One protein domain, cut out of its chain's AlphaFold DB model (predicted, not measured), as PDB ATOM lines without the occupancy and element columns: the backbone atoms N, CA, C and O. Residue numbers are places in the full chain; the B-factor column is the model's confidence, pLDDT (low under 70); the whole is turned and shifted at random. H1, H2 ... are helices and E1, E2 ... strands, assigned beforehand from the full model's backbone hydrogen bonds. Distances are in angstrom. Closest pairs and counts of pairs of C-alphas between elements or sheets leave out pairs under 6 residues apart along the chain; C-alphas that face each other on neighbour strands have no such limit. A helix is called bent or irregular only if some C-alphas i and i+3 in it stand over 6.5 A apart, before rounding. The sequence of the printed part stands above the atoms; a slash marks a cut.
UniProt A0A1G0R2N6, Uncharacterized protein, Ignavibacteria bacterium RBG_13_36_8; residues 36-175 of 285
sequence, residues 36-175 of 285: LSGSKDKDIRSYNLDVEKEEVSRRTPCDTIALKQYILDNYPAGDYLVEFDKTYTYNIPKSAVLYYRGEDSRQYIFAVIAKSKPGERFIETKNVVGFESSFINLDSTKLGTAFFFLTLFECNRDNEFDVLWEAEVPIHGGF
ATOM      1  N   LEU A  36      -2.686  47.617  34.459       81.06
ATOM      2  CA  LEU A  36      -3.413  47.550  35.733       81.06
ATOM      3  C   LEU A  36      -4.809  48.193  35.646       81.06
ATOM      4  O   LEU A  36      -5.549  48.186  36.629       81.06
ATOM      5  N   SER A  37      -5.184  48.748  34.487       85.88
ATOM      6  CA  SER A  37      -6.408  49.533  34.304       85.88
ATOM      7  C   SER A  37      -7.171  49.105  33.052       85.88
ATOM      8  O   SER A  37      -6.786  49.414  31.925       85.88
ATOM      9  N   GLY A  38      -8.305  48.423  33.251       86.38
ATOM     10  CA  GLY A  38      -9.113  47.874  32.154       86.38
ATOM     11  C   GLY A  38      -9.661  48.925  31.191       86.38
ATOM     12  O   GLY A  38      -9.765  48.659  29.999       86.38
ATOM     13  N   SER A  39      -9.967  50.132  31.675       86.50
ATOM     14  CA  SER A  39     -10.415  51.223  30.802       86.50
ATOM     15  C   SER A  39      -9.290  51.715  29.895       86.50
ATOM     16  O   SER A  39      -9.513  51.914  28.710       86.50
ATOM     17  N   LYS A  40      -8.067  51.859  30.424       87.81
ATOM     18  CA  LYS A  40      -6.912  52.318  29.641       87.81
ATOM     19  C   LYS A  40      -6.454  51.276  28.627       87.81
ATOM     20  O   LYS A  40      -6.167  51.643  27.491       87.81
ATOM     21  N   ASP A  41      -6.434  49.997  29.010       87.19
ATOM     22  CA  ASP A  41      -6.215  48.888  28.070       87.19
ATOM     23  C   ASP A  41      -7.232  48.943  26.922       87.19
ATOM     24  O   ASP A  41      -6.854  48.926  25.748       87.19
ATOM     25  N   LYS A  42      -8.521  49.101  27.256       89.06
ATOM     26  CA  LYS A  42      -9.594  49.200  26.263       89.06
ATOM     27  C   LYS A  42      -9.408  50.397  25.328       89.06
ATOM     28  O   LYS A  42      -9.500  50.202  24.120       89.06
ATOM     29  N   ASP A  43      -9.098  51.581  25.857       90.25
ATOM     30  CA  ASP A  43      -8.895  52.808  25.072       90.25
ATOM     31  C   ASP A  43      -7.755  52.650  24.049       90.25
ATOM     32  O   ASP A  43      -7.906  52.980  22.867       90.25
ATOM     33  N   ILE A  44      -6.617  52.093  24.483       88.81
ATOM     34  CA  ILE A  44      -5.455  51.848  23.613       88.81
ATOM     35  C   ILE A  44      -5.811  50.839  22.520       88.81
ATOM     36  O   ILE A  44      -5.479  51.034  21.350       88.81
ATOM     37  N   ARG A  45      -6.516  49.764  22.879       90.00
ATOM     38  CA  ARG A  45      -6.939  48.739  21.921       90.00
ATOM     39  C   ARG A  45      -7.956  49.269  20.922       90.00
ATOM     40  O   ARG A  45      -7.833  48.940  19.746       90.00
ATOM     41  N   SER A  46      -8.921  50.085  21.353       92.12
ATOM     42  CA  SER A  46      -9.862  50.732  20.434       92.12
ATOM     43  C   SER A  46      -9.138  51.650  19.462       92.12
ATOM     44  O   SER A  46      -9.380  51.559  18.266       92.12
ATOM     45  N   TYR A  47      -8.185  52.448  19.953       91.31
ATOM     46  CA  TYR A  47      -7.405  53.342  19.106       91.31
ATOM     47  C   TYR A  47      -6.610  52.569  18.045       91.31
ATOM     48  O   TYR A  47      -6.720  52.863  16.857       91.31
ATOM     49  N   ASN A  48      -5.871  51.531  18.451       90.56
ATOM     50  CA  ASN A  48      -5.109  50.699  17.515       90.56
ATOM     51  C   ASN A  48      -6.022  50.016  16.487       90.56
ATOM     52  O   ASN A  48      -5.680  49.926  15.310       90.56
ATOM     53  N   LEU A  49      -7.196  49.556  16.920       92.12
ATOM     54  CA  LEU A  49      -8.166  48.917  16.042       92.12
ATOM     55  C   LEU A  49      -8.779  49.904  15.039       92.12
ATOM     56  O   LEU A  49      -9.045  49.519  13.903       92.12
ATOM     57  N   ASP A  50      -8.999  51.157  15.430       92.44
ATOM     58  CA  ASP A  50      -9.493  52.199  14.530       92.44
ATOM     59  C   ASP A  50      -8.447  52.577  13.477       92.44
ATOM     60  O   ASP A  50      -8.786  52.661  12.297       92.44
ATOM     61  N   VAL A  51      -7.170  52.659  13.860       91.00
ATOM     62  CA  VAL A  51      -6.061  52.815  12.904       91.00
ATOM     63  C   VAL A  51      -6.027  51.645  11.911       91.00
ATOM     64  O   VAL A  51      -5.991  51.862  10.701       91.00
ATOM     65  N   GLU A  52      -6.135  50.396  12.381       89.06
ATOM     66  CA  GLU A  52      -6.193  49.227  11.488       89.06
ATOM     67  C   GLU A  52      -7.388  49.279  10.520       89.06
ATOM     68  O   GLU A  52      -7.275  48.861   9.366       89.06
ATOM     69  N   LYS A  53      -8.551  49.786  10.961       90.81
ATOM     70  CA  LYS A  53      -9.733  49.940  10.096       90.81
ATOM     71  C   LYS A  53      -9.473  50.918   8.949       90.81
ATOM     72  O   LYS A  53      -9.973  50.669   7.854       90.81
ATOM     73  N   GLU A  54      -8.730  51.996   9.192       89.62
ATOM     74  CA  GLU A  54      -8.399  53.006   8.179       89.62
ATOM     75  C   GLU A  54      -7.422  52.478   7.118       89.62
ATOM     76  O   GLU A  54      -7.529  52.826   5.942       89.62
ATOM     77  N   GLU A  55      -6.503  51.591   7.504       87.12
ATOM     78  CA  GLU A  55      -5.503  51.016   6.595       87.12
ATOM     79  C   GLU A  55      -6.069  49.920   5.668       87.12
ATOM     80  O   GLU A  55      -5.481  49.591   4.630       87.12
ATOM     81  N   VAL A  56      -7.222  49.335   6.007       86.38
ATOM     82  CA  VAL A  56      -7.773  48.177   5.289       86.38
ATOM     83  C   VAL A  56      -8.686  48.591   4.137       86.38
ATOM     84  O   VAL A  56      -9.807  49.056   4.306       86.38
ATOM     85  N   SER A  57      -8.230  48.301   2.918       78.81
ATOM     86  CA  SER A  57      -8.940  48.651   1.678       78.81
ATOM     87  C   SER A  57     -10.238  47.872   1.408       78.81
ATOM     88  O   SER A  57     -11.056  48.317   0.601       78.81
ATOM     89  N   ARG A  58     -10.434  46.691   2.013       83.69
ATOM     90  CA  ARG A  58     -11.621  45.839   1.809       83.69
ATOM     91  C   ARG A  58     -12.003  45.114   3.092       83.69
ATOM     92  O   ARG A  58     -11.179  44.412   3.667       83.69
ATOM     93  N   ARG A  59     -13.271  45.237   3.481       87.06
ATOM     94  CA  ARG A  59     -13.871  44.558   4.634       87.06
ATOM     95  C   ARG A  59     -14.833  43.479   4.158       87.06
ATOM     96  O   ARG A  59     -15.539  43.676   3.168       87.06
ATOM     97  N   THR A  60     -14.882  42.363   4.874       87.12
ATOM     98  CA  THR A  60     -15.930  41.350   4.699       87.12
ATOM     99  C   THR A  60     -16.659  41.136   6.017       87.12
ATOM    100  O   THR A  60     -16.073  41.358   7.078       87.12
ATOM    101  N   PRO A  61     -17.925  40.691   5.987       87.75
ATOM    102  CA  PRO A  61     -18.606  40.306   7.213       87.75
ATOM    103  C   PRO A  61     -17.809  39.241   7.978       87.75
ATOM    104  O   PRO A  61     -17.171  38.383   7.362       87.75
ATOM    105  N   CYS A  62     -17.812  39.334   9.310       91.94
ATOM    106  CA  CYS A  62     -17.064  38.447  10.205       91.94
ATOM    107  C   CYS A  62     -15.560  38.307   9.884       91.94
ATOM    108  O   CYS A  62     -14.975  37.242  10.086       91.94
ATOM    109  N   ASP A  63     -14.925  39.357   9.353       94.00
ATOM    110  CA  ASP A  63     -13.474  39.382   9.164       94.00
ATOM    111  C   ASP A  63     -12.699  39.558  10.482       94.00
ATOM    112  O   ASP A  63     -13.268  39.744  11.558       94.00
ATOM    113  N   THR A  64     -11.367  39.505  10.406       94.81
ATOM    114  CA  THR A  64     -10.504  39.499  11.598       94.81
ATOM    115  C   THR A  64     -10.641  40.798  12.389       94.81
ATOM    116  O   THR A  64     -10.544  40.787  13.611       94.81
ATOM    117  N   ILE A  65     -10.902  41.917  11.711       94.69
ATOM    118  CA  ILE A  65     -11.087  43.218  12.359       94.69
ATOM    119  C   ILE A  65     -12.444  43.257  13.070       94.69
ATOM    120  O   ILE A  65     -12.532  43.757  14.189       94.69
ATOM    121  N   ALA A  66     -13.495  42.696  12.463       95.50
ATOM    122  CA  ALA A  66     -14.785  42.522  13.125       95.50
ATOM    123  C   ALA A  66     -14.657  41.607  14.350       95.50
ATOM    124  O   ALA A  66     -15.232  41.911  15.390       95.50
ATOM    125  N   LEU A  67     -13.850  40.544  14.267       96.75
ATOM    126  CA  LEU A  67     -13.582  39.662  15.404       96.75
ATOM    127  C   LEU A  67     -12.821  40.389  16.524       96.75
ATOM    128  O   LEU A  67     -13.189  40.267  17.688       96.75
ATOM    129  N   LYS A  68     -11.793  41.181  16.189       95.75
ATOM    130  CA  LYS A  68     -11.073  42.024  17.161       95.75
ATOM    131  C   LYS A  68     -12.023  42.987  17.880       95.75
ATOM    132  O   LYS A  68     -11.950  43.098  19.101       95.75
ATOM    133  N   GLN A  69     -12.924  43.638  17.137       95.19
ATOM    134  CA  GLN A  69     -13.950  44.522  17.701       95.19
ATOM    135  C   GLN A  69     -14.910  43.750  18.611       95.19
ATOM    136  O   GLN A  69     -15.140  44.152  19.745       95.19
ATOM    137  N   TYR A  70     -15.413  42.606  18.142       96.38
ATOM    138  CA  TYR A  70     -16.312  41.755  18.915       96.38
ATOM    139  C   TYR A  70     -15.684  41.339  20.249       96.38
ATOM    140  O   TYR A  70     -16.334  41.444  21.285       96.38
ATOM    141  N   ILE A  71     -14.414  40.924  20.242       96.12
ATOM    142  CA  ILE A  71     -13.686  40.574  21.466       96.12
ATOM    143  C   ILE A  71     -13.563  41.798  22.381       96.12
ATOM    144  O   ILE A  71     -13.856  41.695  23.564       96.12
ATOM    145  N   LEU A  72     -13.194  42.968  21.851       94.69
ATOM    146  CA  LEU A  72     -13.060  44.202  22.638       94.69
ATOM    147  C   LEU A  72     -14.368  44.637  23.329       94.69
ATOM    148  O   LEU A  72     -14.341  45.228  24.412       94.69
ATOM    149  N   ASP A  73     -15.507  44.369  22.694       95.00
ATOM    150  CA  ASP A  73     -16.818  44.792  23.186       95.00
ATOM    151  C   ASP A  73     -17.473  43.768  24.116       95.00
ATOM    152  O   ASP A  73     -18.192  44.166  25.033       95.00
ATOM    153  N   ASN A  74     -17.216  42.473  23.903       95.94
ATOM    154  CA  ASN A  74     -17.929  41.388  24.582       95.94
ATOM    155  C   ASN A  74     -17.078  40.612  25.596       95.94
ATOM    156  O   ASN A  74     -17.645  39.943  26.459       95.94
ATOM    157  N   TYR A  75     -15.745  40.675  25.515       95.00
ATOM    158  CA  TYR A  75     -14.863  39.981  26.455       95.00
ATOM    159  C   TYR A  75     -14.394  40.926  27.574       95.00
ATOM    160  O   TYR A  75     -14.290  42.140  27.365       95.00
ATOM    161  N   PRO A  76     -14.104  40.395  28.776       93.38
ATOM    162  CA  PRO A  76     -13.506  41.172  29.855       93.38
ATOM    163  C   PRO A  76     -12.168  41.812  29.461       93.38
ATOM    164  O   PRO A  76     -11.439  41.324  28.596       93.38
ATOM    165  N   ALA A  77     -11.806  42.891  30.156       91.38
ATOM    166  CA  ALA A  77     -10.448  43.421  30.077       91.38
ATOM    167  C   ALA A  77      -9.435  42.351  30.520       91.38
ATOM    168  O   ALA A  77      -9.699  41.592  31.454       91.38
ATOM    169  N   GLY A  78      -8.284  42.303  29.850       90.50
ATOM    170  CA  GLY A  78      -7.298  41.239  30.045       90.50
ATOM    171  C   GLY A  78      -7.468  40.027  29.121       90.50
ATOM    172  O   GLY A  78      -6.614  39.136  29.171       90.50
ATOM    173  N   ASP A  79      -8.504  40.006  28.273       95.50
ATOM    174  CA  ASP A  79      -8.697  38.994  27.232       95.50
ATOM    175  C   ASP A  79      -8.258  39.532  25.865       95.50
ATOM    176  O   ASP A  79      -8.717  40.583  25.387       95.50
ATOM    177  N   TYR A  80      -7.368  38.789  25.213       95.12
ATOM    178  CA  TYR A  80      -6.668  39.229  24.012       95.12
ATOM    179  C   TYR A  80      -6.727  38.188  22.901       95.12
ATOM    180  O   TYR A  80      -6.465  37.007  23.121       95.12
ATOM    181  N   LEU A  81      -6.991  38.650  21.676       96.38
ATOM    182  CA  LEU A  81      -6.737  37.857  20.477       96.38
ATOM    183  C   LEU A  81      -5.224  37.777  20.258       96.38
ATOM    184  O   LEU A  81      -4.573  38.800  20.046       96.38
ATOM    185  N   VAL A  82      -4.675  36.569  20.315       94.75
ATOM    186  CA  VAL A  82      -3.232  36.334  20.192       94.75
ATOM    187  C   VAL A  82      -2.791  36.480  18.736       94.75
ATOM    188  O   VAL A  82      -3.590  36.352  17.806       94.75
ATOM    189  N   GLU A  83      -1.506  36.736  18.524       93.44
ATOM    190  CA  GLU A  83      -0.870  36.790  17.211       93.44
ATOM    191  C   GLU A  83       0.053  35.584  17.003       93.44
ATOM    192  O   GLU A  83       0.595  35.027  17.953       93.44
ATOM    193  N   PHE A  84       0.225  35.158  15.755       90.88
ATOM    194  CA  PHE A  84       1.245  34.175  15.401       90.88
ATOM    195  C   PHE A  84       2.648  34.733  15.620       90.88
ATOM    196  O   PHE A  84       2.873  35.936  15.460       90.88
ATOM    197  N   ASP A  85       3.597  33.840  15.905       85.31
ATOM    198  CA  ASP A  85       4.990  34.241  16.059       85.31
ATOM    199  C   ASP A  85       5.554  34.839  14.761       85.31
ATOM    200  O   ASP A  85       5.241  34.422  13.634       85.31
ATOM    201  N   LYS A  86       6.388  35.867  14.919       79.88
ATOM    202  CA  LYS A  86       7.011  36.562  13.797       79.88
ATOM    203  C   LYS A  86       8.072  35.656  13.196       79.88
ATOM    204  O   LYS A  86       9.168  35.522  13.717       79.88
ATOM    205  N   THR A  87       7.797  35.128  12.008       70.56
ATOM    206  CA  THR A  87       8.802  34.358  11.257       70.56
ATOM    207  C   THR A  87      10.033  35.200  10.880       70.56
ATOM    208  O   THR A  87      11.124  34.660  10.742       70.56
ATOM    209  N   TYR A  88       9.871  36.522  10.706       72.31
ATOM    210  CA  TYR A  88      10.942  37.451  10.324       72.31
ATOM    211  C   TYR A  88      10.780  38.806  11.020       72.31
ATOM    212  O   TYR A  88       9.656  39.244  11.267       72.31
ATOM    213  N   THR A  89      11.892  39.517  11.234       70.25
ATOM    214  CA  THR A  89      11.956  40.810  11.946       70.25
ATOM    215  C   THR A  89      11.000  41.876  11.400       70.25
ATOM    216  O   THR A  89      10.461  42.667  12.167       70.25
ATOM    217  N   TYR A  90      10.769  41.887  10.085       72.81
ATOM    218  CA  TYR A  90       9.947  42.895   9.401       72.81
ATOM    219  C   TYR A  90       8.524  42.429   9.080       72.81
ATOM    220  O   TYR A  90       7.783  43.155   8.422       72.81
ATOM    221  N   ASN A  91       8.138  41.216   9.484       77.88
ATOM    222  CA  ASN A  91       6.800  40.728   9.187       77.88
ATOM    223  C   ASN A  91       5.782  41.338  10.156       77.88
ATOM    224  O   ASN A  91       6.012  41.384  11.369       77.88
ATOM    225  N   ILE A  92       4.645  41.774   9.615       77.56
ATOM    226  CA  ILE A  92       3.517  42.246  10.417       77.56
ATOM    227  C   ILE A  92       2.900  41.015  11.099       77.56
ATOM    228  O   ILE A  92       2.561  40.053  10.395       77.56
ATOM    229  N   PRO A  93       2.776  41.005  12.439       80.44
ATOM    230  CA  PRO A  93       2.084  39.943  13.151       80.44
ATOM    231  C   PRO A  93       0.694  39.715  12.581       80.44
ATOM    232  O   PRO A  93      -0.055  40.649  12.302       80.44
ATOM    233  N   LYS A  94       0.345  38.448  12.393       89.56
ATOM    234  CA  LYS A  94      -0.996  38.067  11.965       89.56
ATOM    235  C   LYS A  94      -1.734  37.532  13.171       89.56
ATOM    236  O   LYS A  94      -1.192  36.692  13.881       89.56
ATOM    237  N   SER A  95      -2.973  37.964  13.370       94.50
ATOM    238  CA  SER A  95      -3.821  37.392  14.412       94.50
ATOM    239  C   SER A  95      -3.958  35.881  14.224       94.50
ATOM    240  O   SER A  95      -4.077  35.396  13.095       94.50
ATOM    241  N   ALA A  96      -3.952  35.154  15.335       96.31
ATOM    242  CA  ALA A  96      -4.024  33.706  15.414       96.31
ATOM    243  C   ALA A  96      -5.446  33.212  15.115       96.31
ATOM    244  O   ALA A  96      -6.148  32.696  15.983       96.31
ATOM    245  N   VAL A  97      -5.877  33.426  13.872       97.06
ATOM    246  CA  VAL A  97      -7.226  33.156  13.376       97.06
ATOM    247  C   VAL A  97      -7.150  32.247  12.156       97.06
ATOM    248  O   VAL A  97      -6.378  32.497  11.229       97.06
ATOM    249  N   LEU A  98      -7.977  31.204  12.133       96.62
ATOM    250  CA  LEU A  98      -8.164  30.334  10.978       96.62
ATOM    251  C   LEU A  98      -9.632  30.310  10.570       96.62
ATOM    252  O   LEU A  98     -10.507  29.933  11.347       96.62
ATOM    253  N   TYR A  99      -9.876  30.650   9.310       95.31
ATOM    254  CA  TYR A  99     -11.184  30.528   8.684       95.31
ATOM    255  C   TYR A  99     -11.352  29.122   8.122       95.31
ATOM    256  O   TYR A  99     -10.512  28.639   7.360       95.31
ATOM    257  N   TYR A 100     -12.454  28.476   8.476       93.56
ATOM    258  CA  TYR A 100     -12.805  27.153   7.994       93.56
ATOM    259  C   TYR A 100     -14.230  27.170   7.454       93.56
ATOM    260  O   TYR A 100     -15.162  27.591   8.131       93.56
ATOM    261  N   ARG A 101     -14.412  26.706   6.217       91.25
ATOM    262  CA  ARG A 101     -15.744  26.544   5.637       91.25
ATOM    263  C   ARG A 101     -16.195  25.106   5.847       91.25
ATOM    264  O   ARG A 101     -15.558  24.189   5.330       91.25
ATOM    265  N   GLY A 102     -17.261  24.932   6.622       82.94
ATOM    266  CA  GLY A 102     -17.865  23.630   6.870       82.94
ATOM    267  C   GLY A 102     -18.471  23.025   5.605       82.94
ATOM    268  O   GLY A 102     -18.763  23.726   4.633       82.94
ATOM    269  N   GLU A 103     -18.690  21.710   5.629       80.50
ATOM    270  CA  GLU A 103     -19.391  20.991   4.554       80.50
ATOM    271  C   GLU A 103     -20.833  21.498   4.370       80.50
ATOM    272  O   GLU A 103     -21.368  21.505   3.264       80.50
ATOM    273  N   ASP A 104     -21.430  22.023   5.437       82.88
ATOM    274  CA  ASP A 104     -22.736  22.683   5.458       82.88
ATOM    275  C   ASP A 104     -22.707  24.133   4.938       82.88
ATOM    276  O   ASP A 104     -23.679  24.874   5.083       82.88
ATOM    277  N   SER A 105     -21.599  24.546   4.312       83.81
ATOM    278  CA  SER A 105     -21.341  25.894   3.798       83.81
ATOM    279  C   SER A 105     -21.276  27.002   4.848       83.81
ATOM    280  O   SER A 105     -21.162  28.168   4.458       83.81
ATOM    281  N   ARG A 106     -21.293  26.673   6.143       89.50
ATOM    282  CA  ARG A 106     -21.136  27.657   7.218       89.50
ATOM    283  C   ARG A 106     -19.688  28.102   7.356       89.50
ATOM    284  O   ARG A 106     -18.759  27.353   7.044       89.50
ATOM    285  N   GLN A 107     -19.503  29.333   7.820       93.44
ATOM    286  CA  GLN A 107     -18.188  29.907   8.065       93.44
ATOM    287  C   GLN A 107     -17.861  29.828   9.554       93.44
ATOM    288  O   GLN A 107     -18.474  30.490  10.388       93.44
ATOM    289  N   TYR A 108     -16.868  29.006   9.850       95.56
ATOM    290  CA  TYR A 108     -16.295  28.812  11.165       95.56
ATOM    291  C   TYR A 108     -14.992  29.586  11.287       95.56
ATOM    292  O   TYR A 108     -14.228  29.708  10.324       95.56
ATOM    293  N   ILE A 109     -14.738  30.107  12.478       97.44
ATOM    294  CA  ILE A 109     -13.569  30.925  12.763       97.44
ATOM    295  C   ILE A 109     -12.954  30.393  14.048       97.44
ATOM    296  O   ILE A 109     -13.526  30.526  15.126       97.44
ATOM    297  N   PHE A 110     -11.799  29.751  13.918       97.94
ATOM    298  CA  PHE A 110     -10.987  29.363  15.060       97.94
ATOM    299  C   PHE A 110     -10.107  30.537  15.443       97.94
ATOM    300  O   PHE A 110      -9.411  31.072  14.579       97.94
ATOM    301  N   ALA A 111     -10.103  30.906  16.714       98.19
ATOM    302  CA  ALA A 111      -9.243  31.955  17.229       98.19
ATOM    303  C   ALA A 111      -8.547  31.500  18.507       98.19
ATOM    304  O   ALA A 111      -9.104  30.725  19.285       98.19
ATOM    305  N   VAL A 112      -7.336  32.009  18.720       98.00
ATOM    306  CA  VAL A 112      -6.600  31.806  19.967       98.00
ATOM    307  C   VAL A 112      -6.771  33.033  20.847       98.00
ATOM    308  O   VAL A 112      -6.347  34.131  20.479       98.00
ATOM    309  N   ILE A 113      -7.387  32.838  22.008       97.75
ATOM    310  CA  ILE A 113      -7.604  33.887  23.004       97.75
ATOM    311  C   ILE A 113      -6.694  33.609  24.194       97.75
ATOM    312  O   ILE A 113      -6.707  32.510  24.743       97.75
ATOM    313  N   ALA A 114      -5.902  34.599  24.593       96.50
ATOM    314  CA  ALA A 114      -5.152  34.561  25.838       96.50
ATOM    315  C   ALA A 114      -5.855  35.439  26.872       96.50
ATOM    316  O   ALA A 114      -6.150  36.604  26.605       96.50
ATOM    317  N   LYS A 115      -6.118  34.867  28.045       95.81
ATOM    318  CA  LYS A 115      -6.773  35.533  29.170       95.81
ATOM    319  C   LYS A 115      -5.768  35.765  30.281       95.81
ATOM    320  O   LYS A 115      -5.024  34.852  30.648       95.81
ATOM    321  N   SER A 116      -5.747  36.975  30.817       93.38
ATOM    322  CA  SER A 116      -4.927  37.309  31.981       93.38
ATOM    323  C   SER A 116      -5.507  36.662  33.232       93.38
ATOM    324  O   SER A 116      -6.725  36.596  33.408       93.38
ATOM    325  N   LYS A 117      -4.642  36.205  34.135       91.12
ATOM    326  CA  LYS A 117      -5.088  35.685  35.425       91.12
ATOM    327  C   LYS A 117      -5.844  36.765  36.219       91.12
ATOM    328  O   LYS A 117      -5.306  37.855  36.419       91.12
ATOM    329  N   PRO A 118      -7.061  36.477  36.721       89.19
ATOM    330  CA  PRO A 118      -7.816  37.444  37.508       89.19
ATOM    331  C   PRO A 118      -7.047  37.918  38.745       89.19
ATOM    332  O   PRO A 118      -6.510  37.107  39.501       89.19
ATOM    333  N   GLY A 119      -7.028  39.233  38.962       85.56
ATOM    334  CA  GLY A 119      -6.332  39.868  40.086       85.56
ATOM    335  C   GLY A 119      -4.832  40.094  39.872       85.56
ATOM    336  O   GLY A 119      -4.191  40.673  40.745       85.56
ATOM    337  N   GLU A 120      -4.275  39.675  38.734       86.50
ATOM    338  CA  GLU A 120      -2.913  40.013  38.317       86.50
ATOM    339  C   GLU A 120      -2.915  41.147  37.279       86.50
ATOM    340  O   GLU A 120      -3.960  41.579  36.788       86.50
ATOM    341  N   ARG A 121      -1.713  41.628  36.954       89.19
ATOM    342  CA  ARG A 121      -1.452  42.510  35.813       89.19
ATOM    343  C   ARG A 121      -1.963  41.862  34.519       89.19
ATOM    344  O   ARG A 121      -1.781  40.659  34.325       89.19
ATOM    345  N   PHE A 122      -2.522  42.658  33.612       91.00
ATOM    346  CA  PHE A 122      -2.837  42.190  32.270       91.00
ATOM    347  C   PHE A 122      -1.586  41.819  31.478       91.00
ATOM    348  O   PHE A 122      -0.551  42.488  31.544       91.00
ATOM    349  N   ILE A 123      -1.705  40.745  30.708       90.94
ATOM    350  CA  ILE A 123      -0.620  40.253  29.869       90.94
ATOM    351  C   ILE A 123      -0.428  41.160  28.654       90.94
ATOM    352  O   ILE A 123      -1.368  41.752  28.130       90.94
ATOM    353  N   GLU A 124       0.794  41.191  28.137       88.81
ATOM    354  CA  GLU A 124       1.068  41.740  26.812       88.81
ATOM    355  C   GLU A 124       1.201  40.569  25.833       88.81
ATOM    356  O   GLU A 124       2.004  39.663  26.057       88.81
ATOM    357  N   THR A 125       0.443  40.574  24.733       88.62
ATOM    358  CA  THR A 125       0.398  39.445  23.778       88.62
ATOM    359  C   THR A 125       1.774  39.066  23.227       88.62
ATOM    360  O   THR A 125       2.076  37.887  23.066       88.62
ATOM    361  N   LYS A 126       2.658  40.046  23.012       87.69
ATOM    362  CA  LYS A 126       4.046  39.818  22.575       87.69
ATOM    363  C   LYS A 126       4.888  39.003  23.571       87.69
ATOM    364  O   LYS A 126       5.871  38.401  23.162       87.69
ATOM    365  N   ASN A 127       4.528  38.994  24.858       88.44
ATOM    366  CA  ASN A 127       5.281  38.307  25.913       88.44
ATOM    367  C   ASN A 127       4.849  36.845  26.089       88.44
ATOM    368  O   ASN A 127       5.433  36.144  26.906       88.44
ATOM    369  N   VAL A 128       3.829  36.386  25.355       90.50
ATOM    370  CA  VAL A 128       3.281  35.019  25.453       90.50
ATOM    371  C   VAL A 128       3.411  34.234  24.137       90.50
ATOM    372  O   VAL A 128       2.963  33.090  24.036       90.50
ATOM    373  N   VAL A 129       4.041  34.853  23.134       91.25
ATOM    374  CA  VAL A 129       4.266  34.330  21.781       91.25
ATOM    375  C   VAL A 129       5.766  34.125  21.545       91.25
ATOM    376  O   VAL A 129       6.590  34.926  21.984       91.25
ATOM    377  N   GLY A 130       6.116  33.052  20.839       87.94
ATOM    378  CA  GLY A 130       7.480  32.732  20.422       87.94
ATOM    379  C   GLY A 130       8.352  32.092  21.505       87.94
ATOM    380  O   GLY A 130       7.966  31.981  22.669       87.94
ATOM    381  N   PHE A 131       9.552  31.661  21.112       86.19
ATOM    382  CA  PHE A 131      10.443  30.842  21.947       86.19
ATOM    383  C   PHE A 131      10.793  31.471  23.303       86.19
ATOM    384  O   PHE A 131      10.727  30.789  24.323       86.19
ATOM    385  N   GLU A 132      11.099  32.769  23.345       84.88
ATOM    386  CA  GLU A 132      11.474  33.464  24.590       84.88
ATOM    387  C   GLU A 132      10.360  33.406  25.644       84.88
ATOM    388  O   GLU A 132      10.613  33.244  26.836       84.88
ATOM    389  N   SER A 133       9.100  33.440  25.202       85.75
ATOM    390  CA  SER A 133       7.950  33.320  26.099       85.75
ATOM    391  C   SER A 133       7.727  31.905  26.640       85.75
ATOM    392  O   SER A 133       6.951  31.722  27.576       85.75
ATOM    393  N   SER A 134       8.409  30.883  26.115       80.94
ATOM    394  CA  SER A 134       8.296  29.515  26.643       80.94
ATOM    395  C   SER A 134       8.853  29.380  28.068       80.94
ATOM    396  O   SER A 134       8.454  28.489  28.817       80.94
ATOM    397  N   PHE A 135       9.707  30.318  28.490       80.06
ATOM    398  CA  PHE A 135      10.239  30.399  29.850       80.06
ATOM    399  C   PHE A 135       9.340  31.182  30.814       80.06
ATOM    400  O   PHE A 135       9.720  31.371  31.968       80.06
ATOM    401  N   ILE A 136       8.145  31.618  30.393       71.00
ATOM    402  CA  ILE A 136       7.267  32.473  31.211       71.00
ATOM    403  C   ILE A 136       6.915  31.849  32.566       71.00
ATOM    404  O   ILE A 136       6.762  32.559  33.555       71.00
ATOM    405  N   ASN A 137       6.888  30.518  32.661       64.75
ATOM    406  CA  ASN A 137       6.659  29.807  33.921       64.75
ATOM    407  C   ASN A 137       7.744  30.069  34.983       64.75
ATOM    408  O   ASN A 137       7.508  29.801  36.159       64.75
ATOM    409  N   LEU A 138       8.910  30.594  34.593       64.94
ATOM    410  CA  LEU A 138      10.021  30.922  35.487       64.94
ATOM    411  C   LEU A 138       9.986  32.377  36.006       64.94
ATOM    412  O   LEU A 138      10.644  32.650  37.005       64.94
ATOM    413  N   ASP A 139       9.222  33.292  35.382       59.66
ATOM    414  CA  ASP A 139       9.183  34.740  35.729       59.66
ATOM    415  C   ASP A 139       7.763  35.372  35.663       59.66
ATOM    416  O   ASP A 139       7.586  36.593  35.648       59.66
ATOM    417  N   SER A 140       6.710  34.542  35.630       60.41
ATOM    418  CA  SER A 140       5.318  34.947  35.328       60.41
ATOM    419  C   SER A 140       4.746  36.052  36.221       60.41
ATOM    420  O   SER A 140       3.907  36.831  35.772       60.41
ATOM    421  N   THR A 141       5.219  36.202  37.461       62.22
ATOM    422  CA  THR A 141       4.645  37.182  38.401       62.22
ATOM    423  C   THR A 141       4.841  38.639  37.975       62.22
ATOM    424  O   THR A 141       4.064  39.494  38.390       62.22
ATOM    425  N   LYS A 142       5.861  38.949  37.162       76.56
ATOM    426  CA  LYS A 142       6.140  40.333  36.731       76.56
ATOM    427  C   LYS A 142       5.416  40.723  35.445       76.56
ATOM    428  O   LYS A 142       5.059  41.890  35.280       76.56
ATOM    429  N   LEU A 143       5.214  39.759  34.549       81.00
ATOM    430  CA  LEU A 143       4.652  39.974  33.209       81.00
ATOM    431  C   LEU A 143       3.173  39.573  33.096       81.00
ATOM    432  O   LEU A 143       2.571  39.771  32.043       81.00
ATOM    433  N   GLY A 144       2.596  39.057  34.184       83.69
ATOM    434  CA  GLY A 144       1.249  38.502  34.218       83.69
ATOM    435  C   GLY A 144       1.223  37.055  33.723       83.69
ATOM    436  O   GLY A 144       2.022  36.639  32.884       83.69
ATOM    437  N   THR A 145       0.286  36.270  34.254       89.31
ATOM    438  CA  THR A 145       0.080  34.881  33.826       89.31
ATOM    439  C   THR A 145      -1.000  34.812  32.748       89.31
ATOM    440  O   THR A 145      -2.111  35.305  32.959       89.31
ATOM    441  N   ALA A 146      -0.703  34.166  31.618       92.50
ATOM    442  CA  ALA A 146      -1.661  33.949  30.537       92.50
ATOM    443  C   ALA A 146      -2.274  32.548  30.584       92.50
ATOM    444  O   ALA A 146      -1.582  31.562  30.823       92.50
ATOM    445  N   PHE A 147      -3.563  32.452  30.278       94.75
ATOM    446  CA  PHE A 147      -4.258  31.197  30.010       94.75
ATOM    447  C   PHE A 147      -4.741  31.199  28.569       94.75
ATOM    448  O   PHE A 147      -5.453  32.112  28.151       94.75
ATOM    449  N   PHE A 148      -4.335  30.194  27.803       97.00
ATOM    450  CA  PHE A 148      -4.673  30.095  26.392       97.00
ATOM    451  C   PHE A 148      -5.954  29.299  26.178       97.00
ATOM    452  O   PHE A 148      -6.177  28.265  26.804       97.00
ATOM    453  N   PHE A 149      -6.760  29.752  25.227       98.00
ATOM    454  CA  PHE A 149      -7.985  29.094  24.813       98.00
ATOM    455  C   PHE A 149      -8.065  29.037  23.291       98.00
ATOM    456  O   PHE A 149      -7.815  30.027  22.601       98.00
ATOM    457  N   LEU A 150      -8.444  27.871  22.774       98.38
ATOM    458  CA  LEU A 150      -8.968  27.733  21.427       98.38
ATOM    459  C   LEU A 150     -10.469  28.007  21.473       98.38
ATOM    460  O   LEU A 150     -11.213  27.287  22.142       98.38
ATOM    461  N   THR A 151     -10.917  29.009  20.731       98.38
ATOM    462  CA  THR A 151     -12.327  29.399  20.673       98.38
ATOM    463  C   THR A 151     -12.853  29.215  19.260       98.38
ATOM    464  O   THR A 151     -12.206  29.618  18.289       98.38
ATOM    465  N   LEU A 152     -14.031  28.602  19.141       98.00
ATOM    466  CA  LEU A 152     -14.745  28.484  17.877       98.00
ATOM    467  C   LEU A 152     -15.896  29.482  17.823       98.00
ATOM    468  O   LEU A 152     -16.826  29.415  18.629       98.00
ATOM    469  N   PHE A 153     -15.862  30.324  16.799       97.75
ATOM    470  CA  PHE A 153     -16.959  31.199  16.421       97.75
ATOM    471  C   PHE A 153     -17.650  30.680  15.153       97.75
ATOM    472  O   PHE A 153     -17.011  30.109  14.261       97.75
ATOM    473  N   GLU A 154     -18.954  30.907  15.053       96.06
ATOM    474  CA  GLU A 154     -19.757  30.756  13.838       96.06
ATOM    475  C   GLU A 154     -20.164  32.158  13.368       96.06
ATOM    476  O   GLU A 154     -20.690  32.943  14.153       96.06
ATOM    477  N   CYS A 155     -19.902  32.486  12.100       94.69
ATOM    478  CA  CYS A 155     -20.491  33.674  11.485       94.69
ATOM    479  C   CYS A 155     -21.922  33.325  11.082       94.69
ATOM    480  O   CYS A 155     -22.137  32.507  10.175       94.69
ATOM    481  N   ASN A 156     -22.890  33.884  11.798       91.19
ATOM    482  CA  ASN A 156     -24.292  33.564  11.595       91.19
ATOM    483  C   ASN A 156     -24.859  34.276  10.350       91.19
ATOM    484  O   ASN A 156     -24.164  34.990   9.623       91.19
ATOM    485  N   ARG A 157     -26.142  34.045  10.054       86.88
ATOM    486  CA  ARG A 157     -26.793  34.602   8.852       86.88
ATOM    487  C   ARG A 157     -26.947  36.121   8.893       86.88
ATOM    488  O   ARG A 157     -27.026  36.731   7.830       86.88
ATOM    489  N   ASP A 158     -26.958  36.694  10.089       89.94
ATOM    490  CA  ASP A 158     -27.060  38.132  10.322       89.94
ATOM    491  C   ASP A 158     -25.676  38.807  10.323       89.94
ATOM    492  O   ASP A 158     -25.570  40.016  10.512       89.94
ATOM    493  N   ASN A 159     -24.619  38.046  10.001       88.62
ATOM    494  CA  ASN A 159     -23.217  38.459  10.011       88.62
ATOM    495  C   ASN A 159     -22.671  38.816  11.401       88.62
ATOM    496  O   ASN A 159     -21.731  39.608  11.522       88.62
ATOM    497  N   GLU A 160     -23.241  38.218  12.439       93.00
ATOM    498  CA  GLU A 160     -22.773  38.335  13.814       93.00
ATOM    499  C   GLU A 160     -22.000  37.078  14.232       93.00
ATOM    500  O   GLU A 160     -22.052  36.030  13.576       93.00
ATOM    501  N   PHE A 161     -21.243  37.196  15.322       96.31
ATOM    502  CA  PHE A 161     -20.452  36.098  15.865       96.31
ATOM    503  C   PHE A 161     -21.219  35.364  16.963       96.31
ATOM    504  O   PHE A 161     -21.512  35.942  18.011       96.31
ATOM    505  N   ASP A 162     -21.424  34.065  16.761       96.12
ATOM    506  CA  ASP A 162     -21.880  33.148  17.802       96.12
ATOM    507  C   ASP A 162     -20.685  32.359  18.349       96.12
ATOM    508  O   ASP A 162     -19.981  31.676  17.598       96.12
ATOM    509  N   VAL A 163     -20.452  32.414  19.663       97.00
ATOM    510  CA  VAL A 163     -19.443  31.573  20.328       97.00
ATOM    511  C   VAL A 163     -20.018  30.170  20.507       97.00
ATOM    512  O   VAL A 163     -20.965  29.976  21.267       97.00
ATOM    513  N   LEU A 164     -19.448  29.176  19.823       96.62
ATOM    514  CA  LEU A 164     -19.919  27.791  19.918       96.62
ATOM    515  C   LEU A 164     -19.312  27.057  21.109       96.62
ATOM    516  O   LEU A 164     -20.020  26.381  21.855       96.62
ATOM    517  N   TRP A 165     -17.998  27.169  21.279       97.81
ATOM    518  CA  TRP A 165     -17.290  26.604  22.420       97.81
ATOM    519  C   TRP A 165     -15.933  27.267  22.613       97.81
ATOM    520  O   TRP A 165     -15.361  27.871  21.704       97.81
ATOM    521  N   GLU A 166     -15.408  27.080  23.816       97.75
ATOM    522  CA  GLU A 166     -14.067  27.470  24.219       97.75
ATOM    523  C   GLU A 166     -13.384  26.266  24.889       97.75
ATOM    524  O   GLU A 166     -13.984  25.554  25.708       97.75
ATOM    525  N   ALA A 167     -12.141  25.991  24.501       97.75
ATOM    526  CA  ALA A 167     -11.348  24.882  25.008       97.75
ATOM    527  C   ALA A 167      -9.990  25.390  25.500       97.75
ATOM    528  O   ALA A 167      -9.254  26.033  24.759       97.75
ATOM    529  N   GLU A 168      -9.673  25.099  26.758       96.81
ATOM    530  CA  GLU A 168      -8.414  25.494  27.384       96.81
ATOM    531  C   GLU A 168      -7.225  24.750  26.766       96.81
ATOM    532  O   GLU A 168      -7.305  23.559  26.450       96.81
ATOM    533  N   VAL A 169      -6.114  25.466  26.629       96.00
ATOM    534  CA  VAL A 169      -4.802  24.923  26.306       96.00
ATOM    535  C   VAL A 169      -3.961  24.977  27.586       96.00
ATOM    536  O   VAL A 169      -3.723  26.075  28.090       96.00
ATOM    537  N   PRO A 170      -3.491  23.839  28.127       93.12
ATOM    538  CA  PRO A 170      -2.825  23.794  29.429       93.12
ATOM    539  C   PRO A 170      -1.355  24.254  29.349       93.12
ATOM    540  O   PRO A 170      -0.425  23.508  29.648       93.12
ATOM    541  N   ILE A 171      -1.133  25.498  28.917       91.44
ATOM    542  CA  ILE A 171       0.171  26.163  28.841       91.44
ATOM    543  C   ILE A 171       0.012  27.681  28.999       91.44
ATOM    544  O   ILE A 171      -1.065  28.223  28.760       91.44
ATOM    545  N   HIS A 172       1.091  28.370  29.383       91.69
ATOM    546  CA  HIS A 172       1.073  29.803  29.711       91.69
ATOM    547  C   HIS A 172       1.877  30.694  28.758       91.69
ATOM    548  O   HIS A 172       1.812  31.916  28.864       91.69
ATOM    549  N   GLY A 173       2.623  30.120  27.816       92.12
ATOM    550  CA  GLY A 173       3.450  30.871  26.874       92.12
ATOM    551  C   GLY A 173       4.067  29.962  25.826       92.12
ATOM    552  O   GLY A 173       3.833  28.754  25.827       92.12
ATOM    553  N   GLY A 174       4.843  30.550  24.925       93.06
ATOM    554  CA  GLY A 174       5.506  29.843  23.837       93.06
ATOM    555  C   GLY A 174       4.657  29.714  22.578       93.06
ATOM    556  O   GLY A 174       5.045  28.960  21.692       93.06
ATOM    557  N   PHE A 175       3.499  30.381  22.470       95.31
ATOM    558  CA  PHE A 175       2.612  30.176  21.318       95.31
ATOM    559  C   PHE A 175       3.339  30.496  20.010       95.31
ATOM    560  O   PHE A 175       3.902  31.576  19.865       95.31
TER     561      PHE A 175
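This is residues 36 to 175 of the 285 residues of an uncharacterized protein of Ignavibacteria bacterium RBG_13_36_8 (UniProt A0A1G0R2N6). A strongly twisted antiparallel sheet has helix H2 packed on it, and the longer helix H1 lies along the far side of H2, off the sheet; H1 and H2 make a helical hairpin. Two small helices, H3 and H4, sit at one end of the body, and the long link of residues 82 to 96 loops out between E1 and E2. The printed part has 140 residues, with four named helices and five named strands in the order H1 H2 E1 E2 E3 H3 H4 E4 E5. The sheet is branched at E3, and the class is mixed, helices and strands. The whole is compact, with a radius of gyration of the C-alphas of 15.4 A and spans of 45 by 33 by 32 A.

Start at E3, residues 107 to 116, which has three antiparallel neighbours. On one side lie E2, residues 97 to 101, with N 98 and O 110 at 2.8 A, and E1, residues 79 to 81, with N 80 and O 114 at 2.9 A. On the other side lies E4, residues 146 to 155, with N 115 and O 147 at 2.8 A. E5, residues 161 to 169, is the antiparallel neighbour of E4, with N 150 and O 167 at 2.8 A; it bends by 63 degrees at residue 164. E2 and E3 form a hairpin, as do E4 and E5. H2, residues 64 to 74, is on the sheet at a height of 6.3 A, over none of the strands, but only just: 2 of its C-alphas fall on E3. Its closest C-alphas to E1 are Lys 68 and Leu 81, 6.9 A apart. H1, residues 38 to 55, touches H2, the closest C-alphas being those of Lys 42 and Leu 72, 7.1 A apart; they run opposite ways at a shallow tilt of 22 degrees. H1 is not on the sheet. H3, residues 131 to 138, and H4, residues 140 to 143, meet only through their link, and neither is on the sheet. In H1 and H2 every O i to N i+4 pair is within hydrogen-bond range; in H3 0 of 4 are, beside 4 of 5 O i to N i+3 pairs, and H4 is too short for an O i to N i+4 pair.

Find C-alpha 107 at (-18.188, 29.907, 8.065); from there E3 runs 28.3 A to C-alpha 116. E4 covers 26.8 A and E5 21.9 A, ending at C-alpha 169, (-4.802, 24.923, 26.306). Look for H1 from C-alpha 38 at (-9.113, 47.874, 32.154), 26.0 A long; H2 is 15.1 A long. H3 is irregular: C-alphas 134 and 137 are 7.5 A apart.

The two C-alphas farthest apart are those of Asp 104 and Lys 142, 46.1 A. The printed part has no cut. The links E1 to E2 and E3 to H3 are long. The mean pLDDT of the printed part is 89.4; look to residues 137 to 141 for values under 70.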